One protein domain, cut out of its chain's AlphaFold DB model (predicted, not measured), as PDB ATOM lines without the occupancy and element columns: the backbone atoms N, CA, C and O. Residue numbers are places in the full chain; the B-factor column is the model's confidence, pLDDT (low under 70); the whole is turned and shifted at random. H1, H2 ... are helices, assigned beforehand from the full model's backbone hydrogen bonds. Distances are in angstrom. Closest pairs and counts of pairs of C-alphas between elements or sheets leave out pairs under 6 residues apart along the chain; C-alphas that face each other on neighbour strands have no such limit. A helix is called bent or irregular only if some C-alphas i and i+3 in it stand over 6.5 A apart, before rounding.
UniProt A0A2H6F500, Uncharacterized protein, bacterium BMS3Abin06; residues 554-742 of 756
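AT A GLANCE: This is residues 554 to 742 of the 756 residues of an uncharacterized protein of bacterium BMS3Abin06 (UniProt A0A2H6F500). The long helix H6 makes the core, with H7, the bent helix H8, H9 and H10 packed round it. The hairpin of H1 and H2 lies to one side of this body more loosely, and from it a bare stretch leads to the short H3 and on to H4, far from the core. The printed part has 189 residues with ten named helices, H1 to H10 in order, and no named strand; the class is all helix, with packing part aligned, part crossed. It is compact, with a radius of gyration of the C-alphas of 16.7 A and spans of 50 by 39 by 27 A.

IN THESE COORDINATES: H1, residues 554 to 571, begins with C-alpha 554 at (46.061, 45.180, 72.200) and is 26.2 A long. H2 is residues 576 to 588, H3 595 to 598, H4 600 to 609 and H5 615 to 618. H6, residues 622 to 644, is 32.3 A long and begins with C-alpha 622 at (33.651, 45.250, 57.583). H7 is residues 654 to 662. H8, residues 666 to 687, was assigned as one helix by its hydrogen bonds but is bent: C-alphas 677 and 680 are 7.1 A apart, between arms H8a, 666 to 677, and H8b, 680 to 687. H9, residues 695 to 714, is 28.9 A long. H10, residues 723 to 735, ends with C-alpha 735 at (47.444, 46.281, 60.898).

HOW THE PARTS SIT: H6 is the hub. It touches H9 at a shallow tilt of 26 degrees, opposite ways, the closest C-alphas being Leu 636 and Ala 698 at 5.6 A. With residues 623 to 631 alone it touches H10, at a steep tilt of 39 degrees, the closest C-alphas being Gly 627 and Tyr 733 at 4.1 A. With residues 627 to 637 alone it touches H7, its partner in a hairpin; C-alphas Phe 630 and Gly 655 are closest, 4.1 A. With residues 636 to 640 alone it touches H8b, about perpendicular at 75 degrees; C-alphas Tyr 640 and Tyr 681 are closest, 6.6 A. H1 and H2 form a hairpin, and H1 is near H6. H4 and H10 only just touch, with 3 pairs of C-alphas within 8 A; Tyr 604 and Ala 727 are closest, 6.3 A. H3 touches no helix; H5 and H10 are close but not clearly touching. Every O i to N i+4 pair is within hydrogen-bond range in H1, H2, H4, H6, H8a, H9 and H10, against 3 of 5 in H7 and 3 of 4 in H8b; H3 and H5 are too short for such a pair.

THE WHOLE: The C-alphas farthest apart are those of Ala 576 and Gly 612, 50.5 A. The printed part has no cut, and no link is long. Mean pLDDT of the printed part is 91.6; residues 739 to 742 are under 70.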
ATOM      1  N   ILE A 554      46.516  43.782  72.122       94.88
ATOM      2  CA  ILE A 554      46.061  45.180  72.200       94.88
ATOM      3  C   ILE A 554      47.081  46.040  72.962       94.88
ATOM      4  O   ILE A 554      47.479  47.108  72.492       94.88
ATOM      5  N   MET A 555      47.559  45.546  74.108       93.56
ATOM      6  CA  MET A 555      48.588  46.221  74.905       93.56
ATOM      7  C   MET A 555      49.958  46.249  74.216       93.56
ATOM      8  O   MET A 555      50.680  47.242  74.331       93.56
ATOM      9  N   ALA A 556      50.313  45.195  73.476       93.19
ATOM     10  CA  ALA A 556      51.535  45.153  72.679       93.19
ATOM     11  C   ALA A 556      51.534  46.261  71.616       93.19
ATOM     12  O   ALA A 556      52.493  47.032  71.529       93.19
ATOM     13  N   ARG A 557      50.434  46.393  70.861       92.88
ATOM     14  CA  ARG A 557      50.266  47.451  69.856       92.88
ATOM     15  C   ARG A 557      50.323  48.841  70.482       92.88
ATOM     16  O   ARG A 557      51.023  49.707  69.960       92.88
ATOM     17  N   LEU A 558      49.650  49.056  71.616       93.06
ATOM     18  CA  LEU A 558      49.710  50.329  72.342       93.06
ATOM     19  C   LEU A 558      51.160  50.708  72.672       93.06
ATOM     20  O   LEU A 558      51.603  51.813  72.363       93.06
ATOM     21  N   LYS A 559      51.921  49.773  73.252       92.38
ATOM     22  CA  LYS A 559      53.337  49.988  73.572       92.38
ATOM     23  C   LYS A 559      54.153  50.332  72.327       92.38
ATOM     24  O   LYS A 559      54.974  51.244  72.383       92.38
ATOM     25  N   ALA A 560      53.939  49.617  71.222       91.25
ATOM     26  CA  ALA A 560      54.623  49.874  69.957       91.25
ATOM     27  C   ALA A 560      54.308  51.274  69.413       91.25
ATOM     28  O   ALA A 560      55.222  52.013  69.059       91.25
ATOM     29  N   THR A 561      53.033  51.661  69.430       91.50
ATOM     30  CA  THR A 561      52.545  52.957  68.938       91.50
ATOM     31  C   THR A 561      53.138  54.113  69.742       91.50
ATOM     32  O   THR A 561      53.748  55.013  69.171       91.50
ATOM     33  N   LEU A 562      53.064  54.056  71.078       92.50
ATOM     34  CA  LEU A 562      53.633  55.098  71.942       92.50
ATOM     35  C   LEU A 562      55.162  55.172  71.842       92.50
ATOM     36  O   LEU A 562      55.730  56.258  71.929       92.50
ATOM     37  N   LYS A 563      55.839  54.031  71.653       91.94
ATOM     38  CA  LYS A 563      57.291  53.994  71.442       91.94
ATOM     39  C   LYS A 563      57.680  54.667  70.124       91.94
ATOM     40  O   LYS A 563      58.585  55.496  70.134       91.94
ATOM     41  N   LEU A 564      56.990  54.344  69.028       89.06
ATOM     42  CA  LEU A 564      57.215  54.977  67.725       89.06
ATOM     43  C   LEU A 564      56.961  56.485  67.788       89.06
ATOM     44  O   LEU A 564      57.751  57.261  67.258       89.06
ATOM     45  N   GLU A 565      55.899  56.907  68.472       90.31
ATOM     46  CA  GLU A 565      55.594  58.327  68.648       90.31
ATOM     47  C   GLU A 565      56.686  59.048  69.450       90.31
ATOM     48  O   GLU A 565      57.166  60.105  69.048       90.31
ATOM     49  N   LEU A 566      57.159  58.440  70.543       91.88
ATOM     50  CA  LEU A 566      58.260  58.977  71.344       91.88
ATOM     51  C   LEU A 566      59.561  59.107  70.541       91.88
ATOM     52  O   LEU A 566      60.288  60.085  70.711       91.88
ATOM     53  N   GLU A 567      59.877  58.123  69.698       90.88
ATOM     54  CA  GLU A 567      61.052  58.158  68.821       90.88
ATOM     55  C   GLU A 567      60.957  59.304  67.809       90.88
ATOM     56  O   GLU A 567      61.909  60.072  67.677       90.88
ATOM     57  N   LYS A 568      59.799  59.486  67.166       88.88
ATOM     58  CA  LYS A 568      59.586  60.586  66.217       88.88
ATOM     59  C   LYS A 568      59.682  61.962  66.884       88.88
ATOM     60  O   LYS A 568      60.393  62.825  66.380       88.88
ATOM     61  N   LEU A 569      59.049  62.147  68.046       89.50
ATOM     62  CA  LEU A 569      59.099  63.412  68.796       89.50
ATOM     63  C   LEU A 569      60.528  63.807  69.196       89.50
ATOM     64  O   LEU A 569      60.860  64.990  69.213       89.50
ATOM     65  N   LYS A 570      61.389  62.828  69.508       90.38
ATOM     66  CA  LYS A 570      62.811  63.077  69.792       90.38
ATOM     67  C   LYS A 570      63.577  63.535  68.553       90.38
ATOM     68  O   LYS A 570      64.413  64.423  68.674       90.38
ATOM     69  N   ILE A 571      63.309  62.929  67.395       89.69
ATOM     70  CA  ILE A 571      63.949  63.292  66.120       89.69
ATOM     71  C   ILE A 571      63.544  64.711  65.702       89.69
ATOM     72  O   ILE A 571      64.380  65.482  65.250       89.69
ATOM     73  N   GLU A 572      62.276  65.062  65.898       87.56
ATOM     74  CA  GLU A 572      61.704  66.357  65.513       87.56
ATOM     75  C   GLU A 572      61.998  67.486  66.516       87.56
ATOM     76  O   GLU A 572      61.589  68.620  66.295       87.56
ATOM     77  N   GLY A 573      62.702  67.204  67.619       86.12
ATOM     78  CA  GLY A 573      63.064  68.227  68.605       86.12
ATOM     79  C   GLY A 573      61.877  68.768  69.409       86.12
ATOM     80  O   GLY A 573      61.882  69.931  69.804       86.12
ATOM     81  N   ALA A 574      60.857  67.941  69.664       87.75
ATOM     82  CA  ALA A 574      59.677  68.350  70.422       87.75
ATOM     83  C   ALA A 574      60.016  68.806  71.856       87.75
ATOM     84  O   ALA A 574      61.015  68.398  72.455       87.75
ATOM     85  N   HIS A 575      59.132  69.613  72.452       90.56
ATOM     86  CA  HIS A 575      59.334  70.174  73.788       90.56
ATOM     87  C   HIS A 575      59.624  69.089  74.845       90.56
ATOM     88  O   HIS A 575      58.874  68.117  74.993       90.56
ATOM     89  N   ALA A 576      60.674  69.287  75.652       91.69
ATOM     90  CA  ALA A 576      61.182  68.289  76.601       91.69
ATOM     91  C   ALA A 576      60.113  67.757  77.578       91.69
ATOM     92  O   ALA A 576      60.104  66.570  77.902       91.69
ATOM     93  N   LEU A 577      59.173  68.610  78.010       91.38
ATOM     94  CA  LEU A 577      58.054  68.210  78.875       91.38
ATOM     95  C   LEU A 577      57.135  67.155  78.230       91.38
ATOM     96  O   LEU A 577      56.710  66.225  78.914       91.38
ATOM     97  N   ILE A 578      56.841  67.284  76.931       91.25
ATOM     98  CA  ILE A 578      55.989  66.343  76.184       91.25
ATOM     99  C   ILE A 578      56.699  64.991  76.094       91.25
ATOM    100  O   ILE A 578      56.120  63.961  76.446       91.25
ATOM    101  N   ILE A 579      57.986  65.006  75.725       92.75
ATOM    102  CA  ILE A 579      58.840  63.811  75.677       92.75
ATOM    103  C   ILE A 579      58.877  63.124  77.049       92.75
ATOM    104  O   ILE A 579      58.694  61.909  77.136       92.75
ATOM    105  N   ALA A 580      59.069  63.885  78.131       93.94
ATOM    106  CA  ALA A 580      59.130  63.348  79.487       93.94
ATOM    107  C   ALA A 580      57.810  62.687  79.920       93.94
ATOM    108  O   ALA A 580      57.833  61.586  80.475       93.94
ATOM    109  N   ARG A 581      56.660  63.314  79.640       95.12
ATOM    110  CA  ARG A 581      55.331  62.792  80.009       95.12
ATOM    111  C   ARG A 581      54.927  61.561  79.197       95.12
ATOM    112  O   ARG A 581      54.430  60.588  79.772       95.12
ATOM    113  N   LEU A 582      55.211  61.546  77.896       92.88
ATOM    114  CA  LEU A 582      54.995  60.361  77.068       92.88
ATOM    115  C   LEU A 582      55.904  59.207  77.508       92.88
ATOM    116  O   LEU A 582      55.441  58.078  77.667       92.88
ATOM    117  N   ASN A 583      57.181  59.488  77.782       93.56
ATOM    118  CA  ASN A 583      58.114  58.488  78.296       93.56
ATOM    119  C   ASN A 583      57.662  57.933  79.659       93.56
ATOM    120  O   ASN A 583      57.729  56.728  79.885       93.56
ATOM    121  N   ALA A 584      57.134  58.780  80.551       93.75
ATOM    122  CA  ALA A 584      56.549  58.337  81.817       93.75
ATOM    123  C   ALA A 584      55.340  57.410  81.601       93.75
ATOM    124  O   ALA A 584      55.222  56.390  82.280       93.75
ATOM    125  N   THR A 585      54.480  57.713  80.627       93.12
ATOM    126  CA  THR A 585      53.353  56.847  80.236       93.12
ATOM    127  C   THR A 585      53.842  55.495  79.722       93.12
ATOM    128  O   THR A 585      53.387  54.457  80.199       93.12
ATOM    129  N   LEU A 586      54.817  55.490  78.809       91.38
ATOM    130  CA  LEU A 586      55.419  54.267  78.277       91.38
ATOM    131  C   LEU A 586      56.049  53.414  79.391       91.38
ATOM    132  O   LEU A 586      55.858  52.201  79.414       91.38
ATOM    133  N   ASN A 587      56.728  54.040  80.355       90.69
ATOM    134  CA  ASN A 587      57.342  53.353  81.498       90.69
ATOM    135  C   ASN A 587      56.316  52.717  82.451       90.69
ATOM    136  O   ASN A 587      56.636  51.741  83.127       90.69
ATOM    137  N   ARG A 588      55.077  53.226  82.497       90.06
ATOM    138  CA  ARG A 588      53.977  52.594  83.251       90.06
ATOM    139  C   ARG A 588      53.485  51.306  82.588       90.06
ATOM    140  O   ARG A 588      52.892  50.465  83.264       90.06
ATOM    141  N   ILE A 589      53.751  51.120  81.295       87.31
ATOM    142  CA  ILE A 589      53.431  49.895  80.560       87.31
ATOM    143  C   ILE A 589      54.555  48.876  80.795       87.31
ATOM    144  O   ILE A 589      55.443  48.664  79.968       87.31
ATOM    145  N   SER A 590      54.507  48.211  81.952       82.25
ATOM    146  CA  SER A 590      55.320  47.015  82.189       82.25
ATOM    147  C   SER A 590      54.825  45.922  81.253       82.25
ATOM    148  O   SER A 590      53.718  45.424  81.426       82.25
ATOM    149  N   PHE A 591      55.609  45.589  80.228       84.88
ATOM    150  CA  PHE A 591      55.222  44.612  79.215       84.88
ATOM    151  C   PHE A 591      56.401  43.721  78.864       84.88
ATOM    152  O   PHE A 591      57.446  44.220  78.425       84.88
ATOM    153  N   LYS A 592      56.220  42.416  79.062       84.25
ATOM    154  CA  LYS A 592      57.213  41.397  78.754       84.25
ATOM    155  C   LYS A 592      57.125  41.037  77.290       84.25
ATOM    156  O   LYS A 592      56.092  40.589  76.805       84.25
ATOM    157  N   ASP A 593      58.245  41.229  76.626       76.00
ATOM    158  CA  ASP A 593      58.382  40.875  75.236       76.00
ATOM    159  C   ASP A 593      58.936  39.450  75.107       76.00
ATOM    160  O   ASP A 593      59.900  39.094  75.788       76.00
ATOM    161  N   SER A 594      58.292  38.616  74.293       80.06
ATOM    162  CA  SER A 594      58.731  37.243  74.037       80.06
ATOM    163  C   SER A 594      58.520  36.874  72.574       80.06
ATOM    164  O   SER A 594      57.530  37.279  71.965       80.06
ATOM    165  N   ASP A 595      59.409  36.041  72.030       79.19
ATOM    166  CA  ASP A 595      59.319  35.530  70.657       79.19
ATOM    167  C   ASP A 595      57.944  34.873  70.390       79.19
ATOM    168  O   ASP A 595      57.380  35.013  69.311       79.19
ATOM    169  N   TYR A 596      57.345  34.233  71.402       86.19
ATOM    170  CA  TYR A 596      56.027  33.594  71.314       86.19
ATOM    171  C   TYR A 596      54.856  34.570  71.153       86.19
ATOM    172  O   TYR A 596      53.885  34.233  70.483       86.19
ATOM    173  N   LEU A 597      54.931  35.764  71.750       88.19
ATOM    174  CA  LEU A 597      53.887  36.784  71.606       88.19
ATOM    175  C   LEU A 597      53.794  37.237  70.143       88.19
ATOM    176  O   LEU A 597      52.706  37.361  69.590       88.19
ATOM    177  N   HIS A 598      54.950  37.429  69.509       87.12
ATOM    178  CA  HIS A 598      55.055  37.850  68.116       87.12
ATOM    179  C   HIS A 598      54.580  36.791  67.111       87.12
ATOM    180  O   HIS A 598      54.274  37.128  65.974       87.12
ATOM    181  N   MET A 599      54.472  35.526  67.528       91.19
ATOM    182  CA  MET A 599      53.895  34.449  66.717       91.19
ATOM    183  C   MET A 599      52.360  34.423  66.764       91.19
ATOM    184  O   MET A 599      51.740  33.761  65.937       91.19
ATOM    185  N   LEU A 600      51.715  35.117  67.709       94.00
ATOM    186  CA  LEU A 600      50.258  35.052  67.854       94.00
ATOM    187  C   LEU A 600      49.502  35.551  66.612       94.00
ATOM    188  O   LEU A 600      48.600  34.828  66.195       94.00
ATOM    189  N   PRO A 601      49.846  36.692  65.969       95.25
ATOM    190  CA  PRO A 601      49.185  37.107  64.730       95.25
ATOM    191  C   PRO A 601      49.265  36.033  63.644       95.25
ATOM    192  O   PRO A 601      48.242  35.699  63.052       95.25
ATOM    193  N   THR A 602      50.442  35.425  63.448       95.38
ATOM    194  CA  THR A 602      50.614  34.306  62.509       95.38
ATOM    195  C   THR A 602      49.678  33.142  62.835       95.38
ATOM    196  O   THR A 602      49.125  32.528  61.928       95.38
ATOM    197  N   LEU A 603      49.463  32.837  64.117       96.81
ATOM    198  CA  LEU A 603      48.551  31.770  64.528       96.81
ATOM    199  C   LEU A 603      47.082  32.107  64.219       96.81
ATOM    200  O   LEU A 603      46.350  31.216  63.796       96.81
ATOM    201  N   TYR A 604      46.658  33.370  64.354       97.62
ATOM    202  CA  TYR A 604      45.339  33.811  63.873       97.62
ATOM    203  C   TYR A 604      45.201  33.619  62.362       97.62
ATOM    204  O   TYR A 604      44.247  32.987  61.914       97.62
ATOM    205  N   GLY A 605      46.175  34.106  61.584       97.06
ATOM    206  CA  GLY A 605      46.178  33.961  60.127       97.06
ATOM    207  C   GLY A 605      46.135  32.503  59.678       97.06
ATOM    208  O   GLY A 605      45.331  32.148  58.817       97.06
ATOM    209  N   LEU A 606      46.923  31.643  60.325       97.75
ATOM    210  CA  LEU A 606      46.951  30.206  60.071       97.75
ATOM    211  C   LEU A 606      45.585  29.556  60.308       97.75
ATOM    212  O   LEU A 606      45.131  28.774  59.476       97.75
ATOM    213  N   LEU A 607      44.912  29.868  61.417       98.00
ATOM    214  CA  LEU A 607      43.594  29.302  61.711       98.00
ATOM    215  C   LEU A 607      42.505  29.823  60.762       98.00
ATOM    216  O   LEU A 607      41.645  29.047  60.355       98.00
ATOM    217  N   LEU A 608      42.558  31.102  60.373       98.12
ATOM    218  CA  LEU A 608      41.664  31.664  59.355       98.12
ATOM    219  C   LEU A 608      41.876  30.980  58.000       98.12
ATOM    220  O   LEU A 608      40.912  30.528  57.388       98.12
ATOM    221  N   HIS A 609      43.132  30.786  57.592       97.56
ATOM    222  CA  HIS A 609      43.473  30.062  56.368       97.56
ATOM    223  C   HIS A 609      42.915  28.637  56.395       97.56
ATOM    224  O   HIS A 609      42.307  28.185  55.432       97.56
ATOM    225  N   LYS A 610      43.069  27.940  57.527       96.38
ATOM    226  CA  LYS A 610      42.518  26.597  57.757       96.38
ATOM    227  C   LYS A 610      40.987  26.554  57.805       96.38
ATOM    228  O   LYS A 610      40.414  25.475  57.762       96.38
ATOM    229  N   LYS A 611      40.320  27.703  57.895       95.94
ATOM    230  CA  LYS A 611      38.865  27.852  57.758       95.94
ATOM    231  C   LYS A 611      38.457  28.250  56.326       95.94
ATOM    232  O   LYS A 611      37.276  28.449  56.074       95.94
ATOM    233  N   GLY A 612      39.417  28.382  55.406       96.06
ATOM    234  CA  GLY A 612      39.195  28.856  54.038       96.06
ATOM    235  C   GLY A 612      39.118  30.380  53.901       96.06
ATOM    236  O   GLY A 612      38.713  30.868  52.857       96.06
ATOM    237  N   ILE A 613      39.498  31.138  54.936       97.38
ATOM    238  CA  ILE A 613      39.415  32.604  54.967       97.38
ATOM    239  C   ILE A 613      40.800  33.193  54.659       97.38
ATOM    240  O   ILE A 613      41.743  33.043  55.449       97.38
ATOM    241  N   ARG A 614      40.938  33.861  53.509       97.50
ATOM    242  CA  ARG A 614      42.210  34.397  53.000       97.50
ATOM    243  C   ARG A 614      42.373  35.876  53.336       97.50
ATOM    244  O   ARG A 614      41.392  36.612  53.379       97.50
ATOM    245  N   LYS A 615      43.609  36.320  53.581       95.94
ATOM    246  CA  LYS A 615      43.921  37.720  53.921       95.94
ATOM    247  C   LYS A 615      43.569  38.690  52.815       95.94
ATOM    248  O   LYS A 615      43.187  39.811  53.108       95.94
ATOM    249  N   GLU A 616      43.680  38.251  51.570       94.94
ATOM    250  CA  GLU A 616      43.310  39.039  50.405       94.94
ATOM    251  C   GLU A 616      41.818  39.403  50.434       94.94
ATOM    252  O   GLU A 616      41.455  40.487  49.989       94.94
ATOM    253  N   ASP A 617      40.991  38.546  51.040       96.19
ATOM    254  CA  ASP A 617      39.550  38.746  51.168       96.19
ATOM    255  C   ASP A 617      39.216  39.487  52.467       96.19
ATOM    256  O   ASP A 617      38.665  40.587  52.433       96.19
ATOM    257  N   TYR A 618      39.626  38.948  53.627       96.88
ATOM    258  CA  TYR A 618      39.186  39.488  54.918       96.88
ATOM    259  C   TYR A 618      39.712  40.893  55.214       96.88
ATOM    260  O   TYR A 618      39.173  41.568  56.085       96.88
ATOM    261  N   MET A 619      40.779  41.341  54.543       95.69
ATOM    262  CA  MET A 619      41.292  42.705  54.697       95.69
ATOM    263  C   MET A 619      40.377  43.774  54.086       95.69
ATOM    264  O   MET A 619      40.594  44.952  54.358       95.69
ATOM    265  N   ASN A 620      39.388  43.368  53.288       93.31
ATOM    266  CA  ASN A 620      38.385  44.237  52.672       93.31
ATOM    267  C   ASN A 620      36.984  44.006  53.270       93.31
ATOM    268  O   ASN A 620      35.984  44.357  52.652       93.31
ATOM    269  N   GLU A 621      36.900  43.349  54.430       95.25
ATOM    270  CA  GLU A 621      35.638  43.077  55.116       95.25
ATOM    271  C   GLU A 621      35.402  44.034  56.293       95.25
ATOM    272  O   GLU A 621      36.333  44.440  57.000       95.25
ATOM    273  N   ASP A 622      34.124  44.289  56.581       96.12
ATOM    274  CA  ASP A 622      33.651  45.250  57.583       96.12
ATOM    275  C   ASP A 622      34.306  45.087  58.962       96.12
ATOM    276  O   ASP A 622      34.674  46.065  59.611       96.12
ATOM    277  N   MET A 623      34.478  43.847  59.441       97.12
ATOM    278  CA  MET A 623      35.071  43.601  60.761       97.12
ATOM    279  C   MET A 623      36.550  43.983  60.811       97.12
ATOM    280  O   MET A 623      37.020  44.491  61.831       97.12
ATOM    281  N   PHE A 624      37.291  43.775  59.724       97.50
ATOM    282  CA  PHE A 624      38.688  44.186  59.643       97.50
ATOM    283  C   PHE A 624      38.808  45.713  59.611       97.50
ATOM    284  O   PHE A 624      39.598  46.288  60.372       97.50
ATOM    285  N   ASP A 625      37.975  46.378  58.810       96.69
ATOM    286  CA  ASP A 625      37.942  47.837  58.726       96.69
ATOM    287  C   ASP A 625      37.470  48.495  60.024       96.69
ATOM    288  O   ASP A 625      38.034  49.511  60.437       96.69
ATOM    289  N   LEU A 626      36.544  47.872  60.757       97.62
ATOM    290  CA  LEU A 626      36.166  48.309  62.101       97.62
ATOM    291  C   LEU A 626      37.364  48.269  63.065       97.62
ATOM    292  O   LEU A 626      37.564  49.179  63.876       97.62
ATOM    293  N   GLY A 627      38.215  47.249  62.944       97.56
ATOM    294  CA  GLY A 627      39.459  47.149  63.704       97.56
ATOM    295  C   GLY A 627      40.419  48.287  63.371       97.56
ATOM    296  O   GLY A 627      40.966  48.933  64.274       97.56
ATOM    297  N   ARG A 628      40.593  48.581  62.076       96.94
ATOM    298  CA  ARG A 628      41.403  49.717  61.607       96.94
ATOM    299  C   ARG A 628      40.833  51.049  62.083       96.94
ATOM    300  O   ARG A 628      41.607  51.901  62.510       96.94
ATOM    301  N   TYR A 629      39.513  51.216  62.084       97.06
ATOM    302  CA  TYR A 629      38.840  52.409  62.598       97.06
ATOM    303  C   TYR A 629      39.218  52.676  64.056       97.06
ATOM    304  O   TYR A 629      39.691  53.770  64.371       97.06
ATOM    305  N   PHE A 630      39.136  51.667  64.929       97.69
ATOM    306  CA  PHE A 630      39.574  51.801  66.323       97.69
ATOM    307  C   PHE A 630      41.045  52.206  66.439       97.69
ATOM    308  O   PHE A 630      41.392  53.083  67.230       97.69
ATOM    309  N   ALA A 631      41.912  51.631  65.611       96.31
ATOM    310  CA  ALA A 631      43.326  51.970  65.609       96.31
ATOM    311  C   ALA A 631      43.611  53.412  65.138       96.31
ATOM    312  O   ALA A 631      44.480  54.074  65.706       96.31
ATOM    313  N   VAL A 632      42.878  53.927  64.143       95.75
ATOM    314  CA  VAL A 632      43.015  55.320  63.669       95.75
ATOM    315  C   VAL A 632      42.508  56.309  64.717       95.75
ATOM    316  O   VAL A 632      43.092  57.380  64.911       95.75
ATOM    317  N   VAL A 633      41.428  55.952  65.413       96.44
ATOM    318  CA  VAL A 633      40.880  56.757  66.506       96.44
ATOM    319  C   VAL A 633      41.870  56.857  67.668       96.44
ATOM    320  O   VAL A 633      42.029  57.944  68.225       96.44
ATOM    321  N   ASP A 634      42.586  55.778  67.995       96.19
ATOM    322  CA  ASP A 634      43.676  55.816  68.976       96.19
ATOM    323  C   ASP A 634      44.775  56.804  68.585       96.19
ATOM    324  O   ASP A 634      45.176  57.623  69.410       96.19
ATOM    325  N   ASP A 635      45.220  56.784  67.327       93.88
ATOM    326  CA  ASP A 635      46.228  57.726  66.836       93.88
ATOM    327  C   ASP A 635      45.740  59.177  66.972       93.88
ATOM    328  O   ASP A 635      46.457  60.022  67.508       93.88
ATOM    329  N   LEU A 636      44.498  59.475  66.570       95.44
ATOM    330  CA  LEU A 636      43.910  60.810  66.744       95.44
ATOM    331  C   LEU A 636      43.859  61.224  68.222       95.44
ATOM    332  O   LEU A 636      44.172  62.364  68.578       95.44
ATOM    333  N   TYR A 637      43.469  60.291  69.086       95.88
ATOM    334  CA  TYR A 637      43.352  60.508  70.518       95.88
ATOM    335  C   TYR A 637      44.714  60.780  71.172       95.88
ATOM    336  O   TYR A 637      44.818  61.664  72.028       95.88
ATOM    337  N   ILE A 638      45.768  60.076  70.746       95.00
ATOM    338  CA  ILE A 638      47.155  60.335  71.151       95.00
ATOM    339  C   ILE A 638      47.546  61.763  70.757       95.00
ATOM    340  O   ILE A 638      47.995  62.521  71.617       95.00
ATOM    341  N   GLN A 639      47.314  62.161  69.501       94.19
ATOM    342  CA  GLN A 639      47.670  63.496  69.002       94.19
ATOM    343  C   GLN A 639      46.948  64.622  69.759       94.19
ATOM    344  O   GLN A 639      47.571  65.621  70.117       94.19
ATOM    345  N   TYR A 640      45.669  64.437  70.098       96.00
ATOM    346  CA  TYR A 640      44.934  65.382  70.945       96.00
ATOM    347  C   TYR A 640      45.603  65.571  72.314       96.00
ATOM    348  O   TYR A 640      45.712  66.690  72.813       96.00
ATOM    349  N   HIS A 641      46.062  64.485  72.942       94.88
ATOM    350  CA  HIS A 641      46.730  64.558  74.244       94.88
ATOM    351  C   HIS A 641      48.137  65.155  74.149       94.88
ATOM    352  O   HIS A 641      48.580  65.795  75.107       94.88
ATOM    353  N   MET A 642      48.823  64.991  73.015       91.50
ATOM    354  CA  MET A 642      50.084  65.692  72.760       91.50
ATOM    355  C   MET A 642      49.882  67.203  72.788       91.50
ATOM    356  O   MET A 642      50.609  67.879  73.513       91.50
ATOM    357  N   ASP A 643      48.857  67.697  72.091       91.81
ATOM    358  CA  ASP A 643      48.550  69.127  72.000       91.81
ATOM    359  C   ASP A 643      47.933  69.671  73.297       91.81
ATOM    360  O   ASP A 643      48.541  70.412  74.067       91.81
ATOM    361  N   VAL A 644      46.717  69.218  73.608       93.88
ATOM    362  CA  VAL A 644      45.838  69.839  74.608       93.88
ATOM    363  C   VAL A 644      46.215  69.440  76.034       93.88
ATOM    364  O   VAL A 644      45.878  70.127  76.998       93.88
ATOM    365  N   ARG A 645      46.906  68.307  76.205       91.75
ATOM    366  CA  ARG A 645      47.309  67.773  77.520       91.75
ATOM    367  C   ARG A 645      48.828  67.714  77.697       91.75
ATOM    368  O   ARG A 645      49.311  67.077  78.638       91.75
ATOM    369  N   SER A 646      49.573  68.378  76.811       89.50
ATOM    370  CA  SER A 646      51.040  68.471  76.815       89.50
ATOM    371  C   SER A 646      51.715  67.107  77.014       89.50
ATOM    372  O   SER A 646      52.523  66.922  77.925       89.50
ATOM    373  N   GLY A 647      51.323  66.114  76.216       87.69
ATOM    374  CA  GLY A 647      51.918  64.772  76.213       87.69
ATOM    375  C   GLY A 647      51.464  63.827  77.328       87.69
ATOM    376  O   GLY A 647      52.028  62.743  77.472       87.69
ATOM    377  N   ASN A 648      50.456  64.198  78.126       91.50
ATOM    378  CA  ASN A 648      49.866  63.303  79.126       91.50
ATOM    379  C   ASN A 648      48.853  62.341  78.478       91.50
ATOM    380  O   ASN A 648      47.646  62.570  78.533       91.50
ATOM    381  N   VAL A 649      49.353  61.289  77.829       93.69
ATOM    382  CA  VAL A 649      48.541  60.273  77.140       93.69
ATOM    383  C   VAL A 649      48.118  59.169  78.124       93.69
ATOM    384  O   VAL A 649      48.966  58.654  78.849       93.69
ATOM    385  N   PRO A 650      46.839  58.758  78.188       93.12
ATOM    386  CA  PRO A 650      46.429  57.625  79.017       93.12
ATOM    387  C   PRO A 650      46.742  56.271  78.354       93.12
ATOM    388  O   PRO A 650      46.924  56.171  77.146       93.12
ATOM    389  N   ILE A 651      46.772  55.201  79.154       90.19
ATOM    390  CA  ILE A 651      46.960  53.818  78.664       90.19
ATOM    391  C   ILE A 651      45.651  53.267  78.059       90.19
ATOM    392  O   ILE A 651      45.673  52.528  77.077       90.19
ATOM    393  N   SER A 652      44.513  53.654  78.639       91.88
ATOM    394  CA  SER A 652      43.178  53.462  78.063       91.88
ATOM    395  C   SER A 652      42.953  54.524  76.995       91.88
ATOM    396  O   SER A 652      42.703  55.688  77.321       91.88
ATOM    397  N   LEU A 653      43.124  54.141  75.732       93.62
ATOM    398  CA  LEU A 653      42.830  54.995  74.592       93.62
ATOM    399  C   LEU A 653      41.394  54.745  74.129       93.62
ATOM    400  O   LEU A 653      40.764  53.748  74.484       93.62
ATOM    401  N   LEU A 654      40.857  55.675  73.346       93.06
ATOM    402  CA  LEU A 654      39.456  55.618  72.958       93.06
ATOM    403  C   LEU A 654      39.159  54.386  72.086       93.06
ATOM    404  O   LEU A 654      38.212  53.668  72.370       93.06
ATOM    405  N   GLY A 655      39.978  54.083  71.088       94.94
ATOM    406  CA  GLY A 655      39.841  52.894  70.251       94.94
ATOM    407  C   GLY A 655      40.169  51.594  70.984       94.94
ATOM    408  O   GLY A 655      39.368  50.663  70.931       94.94
ATOM    409  N   ASN A 656      41.289  51.513  71.712       93.62
ATOM    410  CA  ASN A 656      41.691  50.263  72.376       93.62
ATOM    411  C   ASN A 656      40.693  49.768  73.441       93.62
ATOM    412  O   ASN A 656      40.580  48.559  73.660       93.62
ATOM    413  N   ASP A 657      39.954  50.676  74.082       92.38
ATOM    414  CA  ASP A 657      38.904  50.320  75.029       92.38
ATOM    415  C   ASP A 657      37.630  49.864  74.322       92.38
ATOM    416  O   ASP A 657      37.037  48.869  74.739       92.38
ATOM    417  N   HIS A 658      37.241  50.520  73.224       94.88
ATOM    418  CA  HIS A 658      36.063  50.100  72.457       94.88
ATOM    419  C   HIS A 658      36.321  48.827  71.658       94.88
ATOM    420  O   HIS A 658      35.397  48.048  71.479       94.88
ATOM    421  N   LEU A 659      37.563  48.528  71.274       95.06
ATOM    422  CA  LEU A 659      37.909  47.239  70.681       95.06
ATOM    423  C   LEU A 659      37.593  46.072  71.629       95.06
ATOM    424  O   LEU A 659      37.120  45.031  71.180       95.06
ATOM    425  N   LYS A 660      37.807  46.233  72.943       90.25
ATOM    426  CA  LYS A 660      37.453  45.195  73.931       90.25
ATOM    427  C   LYS A 660      35.943  44.950  73.962       90.25
ATOM    428  O   LYS A 660      35.529  43.802  74.078       90.25
ATOM    429  N   LEU A 661      35.150  46.016  73.837       93.19
ATOM    430  CA  LEU A 661      33.694  45.937  73.721       93.19
ATOM    431  C   LEU A 661      33.276  45.324  72.378       93.19
ATOM    432  O   LEU A 661      32.412  44.458  72.347       93.19
ATOM    433  N   ALA A 662      33.939  45.698  71.285       96.06
ATOM    434  CA  ALA A 662      33.641  45.221  69.938       96.06
ATOM    435  C   ALA A 662      33.884  43.718  69.761       96.06
ATOM    436  O   ALA A 662      33.202  43.078  68.972       96.06
ATOM    437  N   LEU A 663      34.801  43.125  70.536       94.44
ATOM    438  CA  LEU A 663      34.958  41.667  70.600       94.44
ATOM    439  C   LEU A 663      33.701  40.947  71.127       94.44
ATOM    440  O   LEU A 663      33.608  39.730  70.979       94.44
ATOM    441  N   GLN A 664      32.771  41.664  71.762       92.75
ATOM    442  CA  GLN A 664      31.486  41.150  72.241       92.75
ATOM    443  C   GLN A 664      30.322  41.683  71.398       92.75
ATOM    444  O   GLN A 664      29.510  40.889  70.939       92.75
ATOM    445  N   ASN A 665      30.271  43.001  71.175       96.38
ATOM    446  CA  ASN A 665      29.228  43.683  70.412       96.38
ATOM    447  C   ASN A 665      29.833  44.789  69.519       96.38
ATOM    448  O   ASN A 665      30.064  45.911  69.988       96.38
ATOM    449  N   PRO A 666      30.127  44.482  68.239       96.75
ATOM    450  CA  PRO A 666      30.705  45.431  67.286       96.75
ATOM    451  C   PRO A 666      29.856  46.679  67.049       96.75
ATOM    452  O   PRO A 666      30.397  47.785  67.036       96.75
ATOM    453  N   LEU A 667      28.540  46.511  66.885       95.38
ATOM    454  CA  LEU A 667      27.622  47.615  66.610       95.38
ATOM    455  C   LEU A 667      27.604  48.630  67.759       95.38
ATOM    456  O   LEU A 667      27.785  49.828  67.540       95.38
ATOM    457  N   ASP A 668      27.435  48.149  68.991       94.88
ATOM    458  CA  ASP A 668      27.401  49.008  70.176       94.88
ATOM    459  C   ASP A 668      28.746  49.718  70.389       94.88
ATOM    460  O   ASP A 668      28.796  50.922  70.646       94.88
ATOM    461  N   ALA A 669      29.864  49.014  70.181       95.88
ATOM    462  CA  ALA A 669      31.189  49.624  70.234       95.88
ATOM    463  C   ALA A 669      31.377  50.732  69.186       95.88
ATOM    464  O   ALA A 669      31.946  51.780  69.505       95.88
ATOM    465  N   PHE A 670      30.888  50.531  67.960       95.25
ATOM    466  CA  PHE A 670      30.963  51.520  66.888       95.25
ATOM    467  C   PHE A 670      30.128  52.772  67.194       95.25
ATOM    468  O   PHE A 670      30.640  53.891  67.082       95.25
ATOM    469  N   ILE A 671      28.877  52.608  67.637       92.50
ATOM    470  CA  ILE A 671      27.973  53.721  67.979       92.50
ATOM    471  C   ILE A 671      28.521  54.515  69.174       92.50
ATOM    472  O   ILE A 671      28.642  55.747  69.113       92.50
ATOM    473  N   ASN A 672      28.912  53.820  70.245       92.38
ATOM    474  CA  ASN A 672      29.434  54.450  71.457       92.38
ATOM    475  C   ASN A 672      30.756  55.175  71.201       92.38
ATOM    476  O   ASN A 672      30.964  56.278  71.711       92.38
ATOM    477  N   LEU A 673      31.635  54.612  70.368       93.75
ATOM    478  CA  LEU A 673      32.865  55.301  70.008       93.75
ATOM    479  C   LEU A 673      32.583  56.553  69.180       93.75
ATOM    480  O   LEU A 673      33.150  57.610  69.453       93.75
ATOM    481  N   SER A 674      31.705  56.436  68.184       86.75
ATOM    482  CA  SER A 674      31.391  57.527  67.262       86.75
ATOM    483  C   SER A 674      30.809  58.733  67.996       86.75
ATOM    484  O   SER A 674      31.240  59.856  67.743       86.75
ATOM    485  N   SER A 675      29.926  58.521  68.980       87.44
ATOM    486  CA  SER A 675      29.398  59.612  69.816       87.44
ATOM    487  C   SER A 675      30.494  60.296  70.649       87.44
ATOM    488  O   SER A 675      30.572  61.526  70.688       87.44
ATOM    489  N   ARG A 676      31.408  59.518  71.247       91.06
ATOM    490  CA  ARG A 676      32.544  60.034  72.035       91.06
ATOM    491  C   ARG A 676      33.614  60.725  71.189       91.06
ATOM    492  O   ARG A 676      34.372  61.540  71.713       91.06
ATOM    493  N   LEU A 677      33.707  60.404  69.902       91.12
ATOM    494  CA  LEU A 677      34.728  60.926  68.996       91.12
ATOM    495  C   LEU A 677      34.466  62.386  68.577       91.12
ATOM    496  O   LEU A 677      35.416  63.144  68.351       91.12
ATOM    497  N   VAL A 678      33.196  62.810  68.503       88.00
ATOM    498  CA  VAL A 678      32.791  64.137  67.990       88.00
ATOM    499  C   VAL A 678      33.352  65.289  68.837       88.00
ATOM    500  O   VAL A 678      33.970  66.228  68.312       88.00
ATOM    501  N   HIS A 679      33.182  65.209  70.157       87.44
ATOM    502  CA  HIS A 679      33.676  66.200  71.111       87.44
ATOM    503  C   HIS A 679      34.458  65.521  72.249       87.44
ATOM    504  O   HIS A 679      33.943  64.585  72.851       87.44
ATOM    505  N   PRO A 680      35.665  66.007  72.604       92.81
ATOM    506  CA  PRO A 680      36.367  67.163  72.033       92.81
ATOM    507  C   PRO A 680      37.242  66.853  70.798       92.81
ATOM    508  O   PRO A 680      37.755  67.792  70.191       92.81
ATOM    509  N   TYR A 681      37.429  65.585  70.411       94.81
ATOM    510  CA  TYR A 681      38.534  65.167  69.529       94.81
ATOM    511  C   TYR A 681      38.393  65.625  68.073       94.81
ATOM    512  O   TYR A 681      39.262  66.339  67.574       94.81
ATOM    513  N   MET A 682      37.292  65.284  67.394       91.81
ATOM    514  CA  MET A 682      37.054  65.729  66.010       91.81
ATOM    515  C   MET A 682      36.958  67.248  65.909       91.81
ATOM    516  O   MET A 682      37.484  67.860  64.980       91.81
ATOM    517  N   SER A 683      36.318  67.869  66.897       92.75
ATOM    518  CA  SER A 683      36.201  69.324  66.979       92.75
ATOM    519  C   SER A 683      37.554  70.024  67.097       92.75
ATOM    520  O   SER A 683      37.782  71.031  66.430       92.75
ATOM    521  N   TRP A 684      38.465  69.487  67.911       95.50
ATOM    522  CA  TRP A 684      39.842  69.969  67.994       95.50
ATOM    523  C   TRP A 684      40.594  69.753  66.676       95.50
ATOM    524  O   TRP A 684      41.144  70.701  66.120       95.50
ATOM    525  N   ALA A 685      40.540  68.546  66.118       93.38
ATOM    526  CA  ALA A 685      41.280  68.185  64.911       93.38
ATOM    527  C   ALA A 685      40.820  68.954  63.653       93.38
ATOM    528  O   ALA A 685      41.584  69.165  62.708       93.38
ATOM    529  N   LYS A 686      39.574  69.444  63.630       91.69
ATOM    530  CA  LYS A 686      39.096  70.369  62.593       91.69
ATOM    531  C   LYS A 686      39.737  71.759  62.700       91.69
ATOM    532  O   LYS A 686      39.983  72.360  61.657       91.69
ATOM    533  N   ARG A 687      40.049  72.234  63.910       91.19
ATOM    534  CA  ARG A 687      40.582  73.587  64.169       91.19
ATOM    535  C   ARG A 687      42.104  73.671  64.252       91.19
ATOM    536  O   ARG A 687      42.644  74.742  64.010       91.19
ATOM    537  N   VAL A 688      42.782  72.584  64.619       91.38
ATOM    538  CA  VAL A 688      44.245  72.571  64.772       91.38
ATOM    539  C   VAL A 688      44.942  72.917  63.448       91.38
ATOM    540  O   VAL A 688      44.530  72.454  62.378       91.38
ATOM    541  N   GLY A 689      45.981  73.755  63.523       86.00
ATOM    542  CA  GLY A 689      46.780  74.165  62.367       86.00
ATOM    543  C   GLY A 689      47.585  73.003  61.780       86.00
ATOM    544  O   GLY A 689      47.967  72.086  62.496       86.00
ATOM    545  N   THR A 690      47.845  73.026  60.473       83.75
ATOM    546  CA  THR A 690      48.433  71.889  59.733       83.75
ATOM    547  C   THR A 690      49.920  72.018  59.440       83.75
ATOM    548  O   THR A 690      50.492  71.121  58.828       83.75
ATOM    549  N   ASN A 691      50.529  73.132  59.840       78.44
ATOM    550  CA  ASN A 691      51.905  73.469  59.475       78.44
ATOM    551  C   ASN A 691      52.923  72.555  60.169       78.44
ATOM    552  O   ASN A 691      54.008  72.337  59.642       78.44
ATOM    553  N   GLU A 692      52.554  71.992  61.321       76.38
ATOM    554  CA  GLU A 692      53.404  71.126  62.134       76.38
ATOM    555  C   GLU A 692      52.581  69.995  62.773       76.38
ATOM    556  O   GLU A 692      51.344  69.935  62.690       76.38
ATOM    557  N   ARG A 693      53.272  69.066  63.438       80.19
ATOM    558  CA  ARG A 693      52.618  68.141  64.368       80.19
ATOM    559  C   ARG A 693      52.144  68.898  65.606       80.19
ATOM    560  O   ARG A 693      52.813  69.831  66.031       80.19
ATOM    561  N   PRO A 694      51.017  68.495  66.211       83.62
ATOM    562  CA  PRO A 694      50.234  67.278  65.949       83.62
ATOM    563  C   PRO A 694      49.170  67.409  64.841       83.62
ATOM    564  O   PRO A 694      48.556  66.413  64.445       83.62
ATOM    565  N   GLY A 695      48.948  68.610  64.299       85.06
ATOM    566  CA  GLY A 695      47.820  68.883  63.406       85.06
ATOM    567  C   GLY A 695      47.887  68.204  62.036       85.06
ATOM    568  O   GLY A 695      46.855  67.752  61.538       85.06
ATOM    569  N   GLN A 696      49.081  68.022  61.459       85.62
ATOM    570  CA  GLN A 696      49.247  67.251  60.217       85.62
ATOM    571  C   GLN A 696      48.732  65.804  60.361       85.62
ATOM    572  O   GLN A 696      47.975  65.318  59.516       85.62
ATOM    573  N   ILE A 697      49.101  65.121  61.454       87.75
ATOM    574  CA  ILE A 697      48.640  63.752  61.732       87.75
ATOM    575  C   ILE A 697      47.133  63.762  61.992       87.75
ATOM    576  O   ILE A 697      46.418  62.931  61.436       87.75
ATOM    577  N   ALA A 698      46.633  64.728  62.768       91.19
ATOM    578  CA  ALA A 698      45.212  64.841  63.082       91.19
ATOM    579  C   ALA A 698      44.334  64.951  61.819       91.19
ATOM    580  O   ALA A 698      43.315  64.266  61.725       91.19
ATOM    581  N   LYS A 699      44.743  65.737  60.809       90.31
ATOM    582  CA  LYS A 699      44.022  65.823  59.524       90.31
ATOM    583  C   LYS A 699      44.055  64.518  58.736       90.31
ATOM    584  O   LYS A 699      43.031  64.126  58.177       90.31
ATOM    585  N   ASN A 700      45.194  63.823  58.716       90.38
ATOM    586  CA  ASN A 700      45.277  62.513  58.073       90.38
ATOM    587  C   ASN A 700      44.362  61.492  58.771       90.38
ATOM    588  O   ASN A 700      43.653  60.751  58.094       90.38
ATOM    589  N   CYS A 701      44.315  61.500  60.107       92.81
ATOM    590  CA  CYS A 701      43.388  60.665  60.869       92.81
ATOM    591  C   CYS A 701      41.927  61.002  60.552       92.81
ATOM    592  O   CYS A 701      41.160  60.080  60.310       92.81
ATOM    593  N   ILE A 702      41.539  62.286  60.474       93.69
ATOM    594  CA  ILE A 702      40.177  62.678  60.059       93.69
ATOM    595  C   ILE A 702      39.839  62.098  58.685       93.69
ATOM    596  O   ILE A 702      38.780  61.500  58.532       93.69
ATOM    597  N   ARG A 703      40.726  62.265  57.695       93.06
ATOM    598  CA  ARG A 703      40.497  61.764  56.331       93.06
ATOM    599  C   ARG A 703      40.273  60.253  56.332       93.06
ATOM    600  O   ARG A 703      39.320  59.778  55.732       93.06
ATOM    601  N   LYS A 704      41.125  59.507  57.034       93.81
ATOM    602  CA  LYS A 704      41.018  58.047  57.134       93.81
ATOM    603  C   LYS A 704      39.773  57.599  57.894       93.81
ATOM    604  O   LYS A 704      39.122  56.655  57.471       93.81
ATOM    605  N   ILE A 705      39.427  58.286  58.981       94.75
ATOM    606  CA  ILE A 705      38.192  58.029  59.722       94.75
ATOM    607  C   ILE A 705      36.976  58.279  58.827       94.75
ATOM    608  O   ILE A 705      36.062  57.473  58.848       94.75
ATOM    609  N   ALA A 706      36.968  59.348  58.027       93.50
ATOM    610  CA  ALA A 706      35.863  59.629  57.113       93.50
ATOM    611  C   ALA A 706      35.677  58.506  56.080       93.50
ATOM    612  O   ALA A 706      34.555  58.056  55.894       93.50
ATOM    613  N   VAL A 707      36.770  58.017  55.479       93.62
ATOM    614  CA  VAL A 707      36.732  56.875  54.545       93.62
ATOM    615  C   VAL A 707      36.198  55.617  55.234       93.62
ATOM    616  O   VAL A 707      35.278  54.990  54.730       93.62
ATOM    617  N   LEU A 708      36.724  55.275  56.414       93.69
ATOM    618  CA  LEU A 708      36.286  54.081  57.143       93.69
ATOM    619  C   LEU A 708      34.835  54.189  57.624       93.69
ATOM    620  O   LEU A 708      34.125  53.197  57.601       93.69
ATOM    621  N   ILE A 709      34.373  55.369  58.049       92.38
ATOM    622  CA  ILE A 709      32.968  55.580  58.424       92.38
ATOM    623  C   ILE A 709      32.058  55.445  57.206       92.38
ATOM    624  O   ILE A 709      30.988  54.869  57.350       92.38
ATOM    625  N   ASP A 710      32.452  55.959  56.039       91.81
ATOM    626  CA  ASP A 710      31.654  55.823  54.817       91.81
ATOM    627  C   ASP A 710      31.438  54.342  54.475       91.81
ATOM    628  O   ASP A 710      30.295  53.912  54.330       91.81
ATOM    629  N   GLU A 711      32.504  53.539  54.482       91.19
ATOM    630  CA  GLU A 711      32.415  52.088  54.272       91.19
ATOM    631  C   GLU A 711      31.607  51.387  55.379       91.19
ATOM    632  O   GLU A 711      30.625  50.700  55.101       91.19
ATOM    633  N   LEU A 712      31.919  51.644  56.654       93.19
ATOM    634  CA  LEU A 712      31.221  51.030  57.793       93.19
ATOM    635  C   LEU A 712      29.753  51.466  57.921       93.19
ATOM    636  O   LEU A 712      28.966  50.770  58.556       93.19
ATOM    637  N   SER A 713      29.362  52.607  57.350       87.75
ATOM    638  CA  SER A 713      27.964  53.060  57.332       87.75
ATOM    639  C   SER A 713      27.114  52.316  56.304       87.75
ATOM    640  O   SER A 713      25.899  52.213  56.475       87.75
ATOM    641  N   LYS A 714      27.753  51.785  55.253       90.31
ATOM    642  CA  LYS A 714      27.129  50.900  54.262       90.31
ATOM    643  C   LYS A 714      27.054  49.460  54.786       90.31
ATOM    644  O   LYS A 714      26.178  48.705  54.363       90.31
ATOM    645  N   ALA A 715      27.946  49.102  55.707       88.75
ATOM    646  CA  ALA A 715      27.987  47.805  56.367       88.75
ATOM    647  C   ALA A 715      26.811  47.586  57.335       88.75
ATOM    648  O   ALA A 715      26.389  48.481  58.070       88.75
ATOM    649  N   GLN A 716      26.324  46.345  57.411       88.62
ATOM    650  CA  GLN A 716      25.381  45.918  58.450       88.62
ATOM    651  C   GLN A 716      26.154  45.312  59.622       88.62
ATOM    652  O   GLN A 716      26.311  44.094  59.716       88.62
ATOM    653  N   LEU A 717      26.660  46.167  60.518       92.88
ATOM    654  CA  LEU A 717      27.442  45.705  61.665       92.88
ATOM    655  C   LEU A 717      26.576  44.854  62.616       92.88
ATOM    656  O   LEU A 717      25.552  45.335  63.111       92.88
ATOM    657  N   PRO A 718      26.982  43.609  62.914       94.00
ATOM    658  CA  PRO A 718      26.214  42.720  63.773       94.00
ATOM    659  C   PRO A 718      26.377  43.072  65.260       94.00
ATOM    660  O   PRO A 718      27.375  43.659  65.688       94.00
ATOM    661  N   THR A 719      25.406  42.655  66.076       93.25
ATOM    662  CA  THR A 719      25.460  42.760  67.546       93.25
ATOM    663  C   THR A 719      26.265  41.640  68.197       93.25
ATOM    664  O   THR A 719      26.687  41.782  69.339       93.25
ATOM    665  N   GLU A 720      26.479  40.533  67.486       92.50
ATOM    666  CA  GLU A 720      27.270  39.388  67.930       92.50
ATOM    667  C   GLU A 720      28.141  38.883  66.783       92.50
ATOM    668  O   GLU A 720      27.722  38.863  65.626       92.50
ATOM    669  N   ILE A 721      29.355  38.445  67.108       94.81
ATOM    670  CA  ILE A 721      30.307  37.924  66.128       94.81
ATOM    671  C   ILE A 721      30.951  36.627  66.596       94.81
ATOM    672  O   ILE A 721      31.222  36.424  67.782       94.81
ATOM    673  N   ASN A 722      31.232  35.746  65.637       95.75
ATOM    674  CA  ASN A 722      31.970  34.512  65.888       95.75
ATOM    675  C   ASN A 722      33.478  34.788  66.069       95.75
ATOM    676  O   ASN A 722      33.970  35.888  65.820       95.75
ATOM    677  N   ASP A 723      34.249  33.784  66.491       97.00
ATOM    678  CA  ASP A 723      35.675  33.985  66.786       97.00
ATOM    679  C   ASP A 723      36.559  34.196  65.545       97.00
ATOM    680  O   ASP A 723      37.657  34.738  65.669       97.00
ATOM    681  N   ALA A 724      36.090  33.831  64.345       97.69
ATOM    682  CA  ALA A 724      36.778  34.189  63.103       97.69
ATOM    683  C   ALA A 724      36.633  35.692  62.821       97.69
ATOM    684  O   ALA A 724      37.624  36.354  62.533       97.69
ATOM    685  N   GLU A 725      35.437  36.252  63.002       97.81
ATOM    686  CA  GLU A 725      35.195  37.696  62.910       97.81
ATOM    687  C   GLU A 725      35.968  38.481  63.981       97.81
ATOM    688  O   GLU A 725      36.605  39.489  63.679       97.81
ATOM    689  N   LYS A 726      36.032  37.976  65.223       98.19
ATOM    690  CA  LYS A 726      36.877  38.574  66.276       98.19
ATOM    691  C   LYS A 726      38.359  38.563  65.899       98.19
ATOM    692  O   LYS A 726      39.078  39.517  66.199       98.19
ATOM    693  N   ALA A 727      38.830  37.496  65.251       98.12
ATOM    694  CA  ALA A 727      40.197  37.416  64.748       98.12
ATOM    695  C   ALA A 727      40.459  38.453  63.645       98.12
ATOM    696  O   ALA A 727      41.474  39.147  63.714       98.12
ATOM    697  N   LYS A 728      39.543  38.605  62.678       98.19
ATOM    698  CA  LYS A 728      39.621  39.630  61.622       98.19
ATOM    699  C   LYS A 728      39.652  41.041  62.216       98.19
ATOM    700  O   LYS A 728      40.555  41.808  61.895       98.19
ATOM    701  N   LEU A 729      38.758  41.334  63.161       98.25
ATOM    702  CA  LEU A 729      38.709  42.596  63.907       98.25
ATOM    703  C   LEU A 729      40.034  42.907  64.618       98.25
ATOM    704  O   LEU A 729      40.575  44.011  64.507       98.25
ATOM    705  N   LEU A 730      40.598  41.922  65.324       97.88
ATOM    706  CA  LEU A 730      41.873  42.083  66.019       97.88
ATOM    707  C   LEU A 730      43.039  42.290  65.039       97.88
ATOM    708  O   LEU A 730      43.879  43.156  65.276       97.88
ATOM    709  N   LEU A 731      43.097  41.528  63.943       97.50
ATOM    710  CA  LEU A 731      44.116  41.691  62.901       97.50
ATOM    711  C   LEU A 731      44.006  43.057  62.209       97.50
ATOM    712  O   LEU A 731      45.036  43.690  61.979       97.50
ATOM    713  N   GLY A 732      42.788  43.547  61.968       97.25
ATOM    714  CA  GLY A 732      42.519  44.893  61.458       97.25
ATOM    715  C   GLY A 732      43.106  45.966  62.362       97.25
ATOM    716  O   GLY A 732      43.913  46.786  61.918       97.25
ATOM    717  N   TYR A 733      42.821  45.890  63.664       97.56
ATOM    718  CA  TYR A 733      43.394  46.801  64.654       97.56
ATOM    719  C   TYR A 733      44.928  46.745  64.702       97.56
ATOM    720  O   TYR A 733      45.595  47.780  64.748       97.56
ATOM    721  N   LEU A 734      45.514  45.545  64.649       95.75
ATOM    722  CA  LEU A 734      46.968  45.366  64.627       95.75
ATOM    723  C   LEU A 734      47.622  45.864  63.330       95.75
ATOM    724  O   LEU A 734      48.811  46.176  63.359       95.75
ATOM    725  N   SER A 735      46.888  45.946  62.218       93.50
ATOM    726  CA  SER A 735      47.444  46.281  60.898       93.50
ATOM    727  C   SER A 735      47.660  47.775  60.644       93.50
ATOM    728  O   SER A 735      48.488  48.150  59.813       93.50
ATOM    729  N   TYR A 736      46.940  48.641  61.358       90.12
ATOM    730  CA  TYR A 736      46.992  50.080  61.115       90.12
ATOM    731  C   TYR A 736      48.238  50.740  61.721       90.12
ATOM    732  O   TYR A 736      48.525  50.574  62.914       90.12
ATOM    733  N   GLY A 737      48.926  51.551  60.911       78.62
ATOM    734  CA  GLY A 737      50.171  52.240  61.278       78.62
ATOM    735  C   GLY A 737      51.425  51.599  60.669       78.62
ATOM    736  O   GLY A 737      52.541  51.809  61.151       78.62
ATOM    737  N   THR A 738      51.256  50.800  59.616       75.88
ATOM    738  CA  THR A 738      52.355  50.212  58.832       75.88
ATOM    739  C   THR A 738      52.904  51.218  57.815       75.88
ATOM    740  O   THR A 738      52.323  52.282  57.605       75.88
ATOM    741  N   LYS A 739      54.050  50.943  57.168       60.47
ATOM    742  CA  LYS A 739      54.675  51.919  56.242       60.47
ATOM    743  C   LYS A 739      53.741  52.346  55.097       60.47
ATOM    744  O   LYS A 739      53.793  53.506  54.699       60.47
ATOM    745  N   LYS A 740      52.870  51.444  54.624       58.81
ATOM    746  CA  LYS A 740      51.862  51.712  53.579       58.81
ATOM    747  C   LYS A 740      50.821  52.759  53.992       58.81
ATOM    748  O   LYS A 740      50.292  53.467  53.149       58.81
ATOM    749  N   ASP A 741      50.561  52.903  55.290       56.28
ATOM    750  CA  ASP A 741      49.605  53.881  55.815       56.28
ATOM    751  C   ASP A 741      50.185  55.312  55.907       56.28
ATOM    752  O   ASP A 741      49.427  56.256  56.165       56.28
ATOM    753  N   TYR A 742      51.505  55.483  55.733       44.62
ATOM    754  CA  TYR A 742      52.223  56.763  55.854       44.62
ATOM    755  C   TYR A 742      52.861  57.261  54.540       44.62
ATOM    756  O   TYR A 742      53.449  58.343  54.538       44.62
TER     757      TYR A 742